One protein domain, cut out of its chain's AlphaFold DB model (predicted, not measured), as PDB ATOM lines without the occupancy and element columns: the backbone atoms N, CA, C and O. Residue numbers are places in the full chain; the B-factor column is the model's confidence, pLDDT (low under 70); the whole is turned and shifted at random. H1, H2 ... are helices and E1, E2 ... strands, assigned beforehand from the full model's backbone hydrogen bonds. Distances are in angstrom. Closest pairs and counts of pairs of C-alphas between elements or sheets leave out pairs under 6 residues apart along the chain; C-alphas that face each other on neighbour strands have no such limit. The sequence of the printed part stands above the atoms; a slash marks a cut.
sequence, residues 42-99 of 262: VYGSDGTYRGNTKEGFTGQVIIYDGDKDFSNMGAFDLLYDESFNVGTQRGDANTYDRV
ATOM      1  N   VAL A  42       3.965  -6.028 -19.494       96.81
ATOM      2  CA  VAL A  42       4.752  -6.385 -18.286       96.81
ATOM      3  C   VAL A  42       4.925  -7.904 -18.069       96.81
ATOM      4  O   VAL A  42       3.984  -8.696 -18.184       96.81
ATOM      5  N   TYR A  43       6.137  -8.315 -17.679       98.25
ATOM      6  CA  TYR A  43       6.536  -9.704 -17.400       98.25
ATOM      7  C   TYR A  43       7.331  -9.824 -16.089       98.25
ATOM      8  O   TYR A  43       7.950  -8.857 -15.661       98.25
ATOM      9  N   GLY A  44       7.372 -11.006 -15.473       98.12
ATOM     10  CA  GLY A  44       8.358 -11.339 -14.435       98.12
ATOM     11  C   GLY A  44       9.734 -11.670 -15.031       98.12
ATOM     12  O   GLY A  44       9.852 -11.965 -16.225       98.12
ATOM     13  N   SER A  45      10.790 -11.674 -14.215       97.88
ATOM     14  CA  SER A  45      12.151 -12.054 -14.645       97.88
ATOM     15  C   SER A  45      12.294 -13.540 -15.002       97.88
ATOM     16  O   SER A  45      13.224 -13.928 -15.715       97.88
ATOM     17  N   ASP A  46      11.332 -14.370 -14.587       98.12
ATOM     18  CA  ASP A  46      11.166 -15.760 -15.020       98.12
ATOM     19  C   ASP A  46      10.478 -15.894 -16.398       98.12
ATOM     20  O   ASP A  46      10.376 -17.000 -16.938       98.12
ATOM     21  N   GLY A  47      10.019 -14.778 -16.974       98.12
ATOM     22  CA  GLY A  47       9.336 -14.672 -18.261       98.12
ATOM     23  C   GLY A  47       7.826 -14.917 -18.238       98.12
ATOM     24  O   GLY A  47       7.224 -14.987 -19.310       98.12
ATOM     25  N   THR A  48       7.194 -15.057 -17.069       98.06
ATOM     26  CA  THR A  48       5.725 -15.058 -16.967       98.06
ATOM     27  C   THR A  48       5.150 -13.704 -17.379       98.06
ATOM     28  O   THR A  48       5.683 -12.659 -17.025       98.06
ATOM     29  N   TYR A  49       4.052 -13.702 -18.135       97.75
ATOM     30  CA  TYR A  49       3.302 -12.481 -18.434       97.75
ATOM     31  C   TYR A  49       2.454 -12.095 -17.217       97.75
ATOM     32  O   TYR A  49       1.692 -12.925 -16.718       97.75
ATOM     33  N   ARG A  50       2.592 -10.853 -16.737       96.44
ATOM     34  CA  ARG A  50       1.899 -10.359 -15.530       96.44
ATOM     35  C   ARG A  50       0.716  -9.440 -15.838       96.44
ATOM     36  O   ARG A  50      -0.074  -9.164 -14.942       96.44
ATOM     37  N   GLY A  51       0.588  -8.985 -17.082       94.56
ATOM     38  CA  GLY A  51      -0.413  -8.014 -17.516       94.56
ATOM     39  C   GLY A  51       0.226  -6.881 -18.314       94.56
ATOM     40  O   GLY A  51       1.377  -6.973 -18.734       94.56
ATOM     41  N   ASN A  52      -0.519  -5.794 -18.480       92.00
ATOM     42  CA  ASN A  52      -0.059  -4.568 -19.126       92.00
ATOM     43  C   ASN A  52      -0.174  -3.401 -18.145       92.00
ATOM     44  O   ASN A  52      -0.935  -3.485 -17.176       92.00
ATOM     45  N   THR A  53       0.548  -2.315 -18.403       88.75
ATOM     46  CA  THR A  53       0.291  -1.040 -17.722       88.75
ATOM     47  C   THR A  53      -1.010  -0.413 -18.255       88.75
ATOM     48  O   THR A  53      -1.725  -1.036 -19.047       88.75
ATOM     49  N   LYS A  54      -1.343   0.817 -17.839       84.12
ATOM     50  CA  LYS A  54      -2.531   1.583 -18.292       84.12
ATOM     51  C   LYS A  54      -2.640   1.721 -19.813       84.12
ATOM     52  O   LYS A  54      -3.666   2.094 -20.366       84.12
ATOM     53  N   GLU A  55      -1.521   1.459 -20.452       77.19
ATOM     54  CA  GLU A  55      -1.285   1.457 -21.860       77.19
ATOM     55  C   GLU A  55      -1.817   0.187 -22.584       77.19
ATOM     56  O   GLU A  55      -2.862   0.305 -23.216       77.19
ATOM     57  N   GLY A  56      -1.137  -0.981 -22.625       82.44
ATOM     58  CA  GLY A  56      -1.584  -2.112 -23.487       82.44
ATOM     59  C   GLY A  56      -0.513  -3.091 -24.026       82.44
ATOM     60  O   GLY A  56       0.347  -3.528 -23.271       82.44
ATOM     61  N   PHE A  57      -0.576  -3.483 -25.314       89.25
ATOM     62  CA  PHE A  57       0.365  -4.428 -25.960       89.25
ATOM     63  C   PHE A  57       0.973  -3.949 -27.318       89.25
ATOM     64  O   PHE A  57       0.580  -4.353 -28.415       89.25
ATOM     65  N   THR A  58       2.003  -3.113 -27.218       91.00
ATOM     66  CA  THR A  58       2.871  -2.428 -28.198       91.00
ATOM     67  C   THR A  58       4.153  -2.022 -27.424       91.00
ATOM     68  O   THR A  58       4.250  -2.255 -26.224       91.00
ATOM     69  N   GLY A  59       5.153  -1.393 -28.043       90.31
ATOM     70  CA  GLY A  59       6.161  -0.637 -27.286       90.31
ATOM     71  C   GLY A  59       7.108  -1.492 -26.431       90.31
ATOM     72  O   GLY A  59       7.361  -2.655 -26.746       90.31
ATOM     73  N   GLN A  60       7.732  -0.893 -25.418       92.25
ATOM     74  CA  GLN A  60       8.774  -1.502 -24.587       92.25
ATOM     75  C   GLN A  60       8.283  -2.733 -23.819       92.25
ATOM     76  O   GLN A  60       7.188  -2.756 -23.275       92.25
ATOM     77  N   VAL A  61       9.150  -3.737 -23.696       97.12
ATOM     78  CA  VAL A  61       8.915  -4.883 -22.809       97.12
ATOM     79  C   VAL A  61       9.412  -4.541 -21.403       97.12
ATOM     80  O   VAL A  61      10.609  -4.294 -21.225       97.12
ATOM     81  N   ILE A  62       8.520  -4.544 -20.409       97.12
ATOM     82  CA  ILE A  62       8.847  -4.283 -18.998       97.12
ATOM     83  C   ILE A  62       9.033  -5.607 -18.242       97.12
ATOM     84  O   ILE A  62       8.272  -6.555 -18.426       97.12
ATOM     85  N   ILE A  63      10.043  -5.651 -17.375       98.06
ATOM     86  CA  ILE A  63      10.312  -6.708 -16.397       98.06
ATOM     87  C   ILE A  63      10.031  -6.138 -15.000       98.06
ATOM     88  O   ILE A  63      10.627  -5.127 -14.625       98.06
ATOM     89  N   TYR A  64       9.135  -6.768 -14.244       96.69
ATOM     90  CA  TYR A  64       8.718  -6.346 -12.907       96.69
ATOM     91  C   TYR A  64       8.387  -7.556 -12.021       96.69
ATOM     92  O   TYR A  64       7.445  -8.306 -12.295       96.69
ATOM     93  N   ASP A  65       9.142  -7.719 -10.934       94.75
ATOM     94  CA  ASP A  65       8.966  -8.830  -9.987       94.75
ATOM     95  C   ASP A  65       8.170  -8.452  -8.723       94.75
ATOM     96  O   ASP A  65       7.680  -9.350  -8.044       94.75
ATOM     97  N   GLY A  66       7.935  -7.164  -8.448       92.00
ATOM     98  CA  GLY A  66       7.155  -6.713  -7.283       92.00
ATOM     99  C   GLY A  66       5.636  -6.955  -7.375       92.00
ATOM    100  O   GLY A  66       5.125  -7.468  -8.368       92.00
ATOM    101  N   ASP A  67       4.907  -6.562  -6.326       90.69
ATOM    102  CA  ASP A  67       3.484  -6.906  -6.118       90.69
ATOM    103  C   ASP A  67       2.505  -5.715  -6.228       90.69
ATOM    104  O   ASP A  67       1.336  -5.820  -5.855       90.69
ATOM    105  N   LYS A  68       2.963  -4.564  -6.732       89.94
ATOM    106  CA  LYS A  68       2.138  -3.360  -6.934       89.94
ATOM    107  C   LYS A  68       1.141  -3.577  -8.076       89.94
ATOM    108  O   LYS A  68       1.523  -4.052  -9.143       89.94
ATOM    109  N   ASP A  69      -0.119  -3.178  -7.887       90.75
ATOM    110  CA  ASP A  69      -1.084  -3.124  -8.992       90.75
ATOM    111  C   ASP A  69      -0.717  -1.986  -9.955       90.75
ATOM    112  O   ASP A  69      -0.897  -0.804  -9.656       90.75
ATOM    113  N   PHE A  70      -0.192  -2.364 -11.118       89.31
ATOM    114  CA  PHE A  70       0.205  -1.458 -12.191       89.31
ATOM    115  C   PHE A  70      -0.850  -1.315 -13.300       89.31
ATOM    116  O   PHE A  70      -0.628  -0.556 -14.241       89.31
ATOM    117  N   SER A  71      -2.013  -1.975 -13.198       82.75
ATOM    118  CA  SER A  71      -3.076  -1.924 -14.224       82.75
ATOM    119  C   SER A  71      -3.598  -0.507 -14.504       82.75
ATOM    120  O   SER A  71      -4.152  -0.229 -15.564       82.75
ATOM    121  N   ASN A  72      -3.406   0.400 -13.543       85.56
ATOM    122  CA  ASN A  72      -3.807   1.803 -13.598       85.56
ATOM    123  C   ASN A  72      -2.615   2.784 -13.562       85.56
ATOM    124  O   ASN A  72      -2.831   3.993 -13.425       85.56
ATOM    125  N   MET A  73      -1.378   2.297 -13.693       86.19
ATOM    126  CA  MET A  73      -0.143   3.096 -13.742       86.19
ATOM    127  C   MET A  73       0.369   3.212 -15.172       86.19
ATOM    128  O   MET A  73       0.256   2.246 -15.919       86.19
ATOM    129  N   GLY A  74       0.966   4.344 -15.549       85.56
ATOM    130  CA  GLY A  74       1.695   4.439 -16.808       85.56
ATOM    131  C   GLY A  74       2.969   3.583 -16.822       85.56
ATOM    132  O   GLY A  74       3.557   3.300 -15.778       85.56
ATOM    133  N   ALA A  75       3.466   3.241 -18.009       86.62
ATOM    134  CA  ALA A  75       4.759   2.584 -18.208       86.62
ATOM    135  C   ALA A  75       5.912   3.421 -17.627       86.62
ATOM    136  O   ALA A  75       6.833   2.888 -17.010       86.62
ATOM    137  N   PHE A  76       5.822   4.749 -17.763       85.44
ATOM    138  CA  PHE A  76       6.728   5.684 -17.098       85.44
ATOM    139  C   PHE A  76       6.559   5.654 -15.570       85.44
ATOM    140  O   PHE A  76       7.551   5.521 -14.859       85.44
ATOM    141  N   ASP A  77       5.321   5.711 -15.070       87.19
ATOM    142  CA  ASP A  77       5.029   5.704 -13.628       87.19
ATOM    143  C   ASP A  77       5.499   4.415 -12.941       87.19
ATOM    144  O   ASP A  77       5.808   4.441 -11.756       87.19
ATOM    145  N   LEU A  78       5.534   3.291 -13.668       90.50
ATOM    146  CA  LEU A  78       6.028   2.001 -13.185       90.50
ATOM    147  C   LEU A  78       7.562   1.920 -13.230       90.50
ATOM    148  O   LEU A  78       8.176   1.485 -12.261       90.50
ATOM    149  N   LEU A  79       8.191   2.349 -14.331       88.44
ATOM    150  CA  LEU A  79       9.652   2.313 -14.503       88.44
ATOM    151  C   LEU A  79      10.407   3.344 -13.646       88.44
ATOM    152  O   LEU A  79      11.592   3.147 -13.378       88.44
ATOM    153  N   TYR A  80       9.751   4.439 -13.254       85.06
ATOM    154  CA  TYR A  80      10.347   5.578 -12.544       85.06
ATOM    155  C   TYR A  80       9.596   5.915 -11.244       85.06
ATOM    156  O   TYR A  80       9.446   7.087 -10.892       85.06
ATOM    157  N   ASP A  81       9.111   4.889 -10.541       84.12
ATOM    158  CA  ASP A  81       8.424   5.040  -9.256       84.12
ATOM    159  C   ASP A  81       9.391   5.335  -8.085       84.12
ATOM    160  O   ASP A  81      10.585   5.573  -8.276       84.12
ATOM    161  N   GLU A  82       8.888   5.351  -6.849       84.75
ATOM    162  CA  GLU A  82       9.683   5.656  -5.648       84.75
ATOM    163  C   GLU A  82      10.843   4.674  -5.365       84.75
ATOM    164  O   GLU A  82      11.759   5.025  -4.619       84.75
ATOM    165  N   SER A  83      10.866   3.493  -5.996       85.75
ATOM    166  CA  SER A  83      12.011   2.567  -5.971       85.75
ATOM    167  C   SER A  83      13.175   3.009  -6.875       85.75
ATOM    168  O   SER A  83      14.289   2.492  -6.744       85.75
ATOM    169  N   PHE A  84      12.955   3.947  -7.807       87.00
ATOM    170  CA  PHE A  84      13.901   4.239  -8.881       87.00
ATOM    171  C   PHE A  84      15.174   4.951  -8.401       87.00
ATOM    172  O   PHE A  84      15.238   6.164  -8.174       87.00
ATOM    173  N   ASN A  85      16.263   4.191  -8.343       86.38
ATOM    174  CA  ASN A  85      17.588   4.682  -8.024       86.38
ATOM    175  C   ASN A  85      18.231   5.346  -9.256       86.38
ATOM    176  O   ASN A  85      18.831   4.687 -10.110       86.38
ATOM    177  N   VAL A  86      18.171   6.681  -9.301       82.38
ATOM    178  CA  VAL A  86      18.749   7.530 -10.363       82.38
ATOM    179  C   VAL A  86      20.241   7.251 -10.621       82.38
ATOM    180  O   VAL A  86      20.688   7.337 -11.764       82.38
ATOM    181  N   GLY A  87      21.009   6.878  -9.591       81.62
ATOM    182  CA  GLY A  87      22.445   6.590  -9.705       81.62
ATOM    183  C   GLY A  87      22.765   5.290 -10.452       81.62
ATOM    184  O   GLY A  87      23.798   5.205 -11.112       81.62
ATOM    185  N   THR A  88      21.874   4.296 -10.392       84.44
ATOM    186  CA  THR A  88      21.997   3.023 -11.135       84.44
ATOM    187  C   THR A  88      21.107   2.957 -12.381       84.44
ATOM    188  O   THR A  88      21.313   2.102 -13.240       84.44
ATOM    189  N   GLN A  89      20.135   3.869 -12.494       79.50
ATOM    190  CA  GLN A  89      19.047   3.854 -13.475       79.50
ATOM    191  C   GLN A  89      18.239   2.542 -13.464       79.50
ATOM    192  O   GLN A  89      18.006   1.943 -14.523       79.50
ATOM    193  N   ARG A  90      17.841   2.111 -12.260       84.19
ATOM    194  CA  ARG A  90      16.997   0.937 -11.984       84.19
ATOM    195  C   ARG A  90      16.018   1.232 -10.848       84.19
ATOM    196  O   ARG A  90      16.420   1.844  -9.861       84.19
ATOM    197  N   GLY A  91      14.785   0.751 -10.972       87.31
ATOM    198  CA  GLY A  91      13.857   0.538  -9.856       87.31
ATOM    199  C   GLY A  91      13.500  -0.945  -9.753       87.31
ATOM    200  O   GLY A  91      14.206  -1.790 -10.316       87.31
ATOM    201  N   ASP A  92      12.383  -1.259  -9.103       91.56
ATOM    202  CA  ASP A  92      11.826  -2.618  -9.066       91.56
ATOM    203  C   ASP A  92      11.338  -3.059 -10.459       91.56
ATOM    204  O   ASP A  92      11.495  -4.219 -10.850       91.56
ATOM    205  N   ALA A  93      10.802  -2.122 -11.249       94.81
ATOM    206  CA  ALA A  93      10.532  -2.320 -12.669       94.81
ATOM    207  C   ALA A  93      11.712  -1.845 -13.527       94.81
ATOM    208  O   ALA A  93      12.347  -0.822 -13.266       94.81
ATOM    209  N   ASN A  94      12.012  -2.596 -14.585       95.19
ATOM    210  CA  ASN A  94      13.094  -2.306 -15.521       95.19
ATOM    211  C   ASN A  94      12.656  -2.661 -16.948       95.19
ATOM    212  O   ASN A  94      11.847  -3.560 -17.147       95.19
ATOM    213  N   THR A  95      13.223  -2.026 -17.974       94.94
ATOM    214  CA  THR A  95      13.016  -2.504 -19.352       94.94
ATOM    215  C   THR A  95      13.794  -3.800 -19.588       94.94
ATOM    216  O   THR A  95      14.878  -3.989 -19.028       94.94
ATOM    217  N   TYR A  96      13.304  -4.674 -20.472       97.00
ATOM    218  CA  TYR A  96      14.023  -5.880 -20.908       97.00
ATOM    219  C   TYR A  96      15.465  -5.553 -21.327       97.00
ATOM    220  O   TYR A  96      16.393  -6.271 -20.974       97.00
ATOM    221  N   ASP A  97      15.676  -4.438 -22.035       95.19
ATOM    222  CA  ASP A  97      17.006  -4.007 -22.478       95.19
ATOM    223  C   ASP A  97      17.932  -3.591 -21.324       95.19
ATOM    224  O   ASP A  97      19.149  -3.737 -21.447       95.19
ATOM    225  N   ARG A  98      17.388  -3.109 -20.196       93.62
ATOM    226  CA  ARG A  98      18.159  -2.770 -18.988       93.62
ATOM    227  C   ARG A  98      18.632  -4.018 -18.240       93.62
ATOM    228  O   ARG A  98      19.765  -4.014 -17.776       93.62
ATOM    229  N   VAL A  99      17.806  -5.065 -18.156       95.56
ATOM    230  CA  VAL A  99      18.108  -6.319 -17.423       95.56
ATOM    231  C   VAL A  99      18.438  -7.505 -18.339       95.56
ATOM    232  O   VAL A  99      18.454  -8.659 -17.910       95.56
TER     233      VAL A  99
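What this domain is: This is residues 42 to 99 of the 262 residues of an uncharacterized protein of Schleiferia thermophila str. Yellowstone (UniProt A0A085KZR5). A rounded body with little regular structure, mostly loops, has a small two-stranded antiparallel ladder, E2 and E3, at its core; the short helix H1 sits beside E3, and strand E1 is farther off. The 58 printed residues include E1, E2, H1 and E3 in chain order, a mixed class with only 15 residues in named elements. The whole is compact, with a radius of gyration of the C-alphas of 10.4 A and spans of 29 by 23 by 22 A.

How they stand to each other: E1, residues 49 to 52, pairs with no named strand and is near E2, residues 62 to 64. E2 is antiparallel to E3, residues 93 to 95, at 152 degrees, with N 63 and O 94 within hydrogen-bond range at 2.8 A. The closest C-alphas of H1, residues 75 to 79, and E3 are those of Leu 79 and Ala 93, 5.1 A apart. In H1 every O i to N i+4 pair is within hydrogen-bond range.

Where its parts are: E1 spans 8.6 A from C-alpha 49 at (3.302, -12.481, -18.434), E2 6.4 A, H1 6.1 A, and E3 7.1 A to C-alpha 95 at (13.016, -2.504, -19.352).

The domain as a whole: The C-alphas of Phe 57 and Gly 87 are farthest apart, 29.5 A. The link H1 to E3 is long. The printed part has no cut, and no printed residue is under 70 in pLDDT.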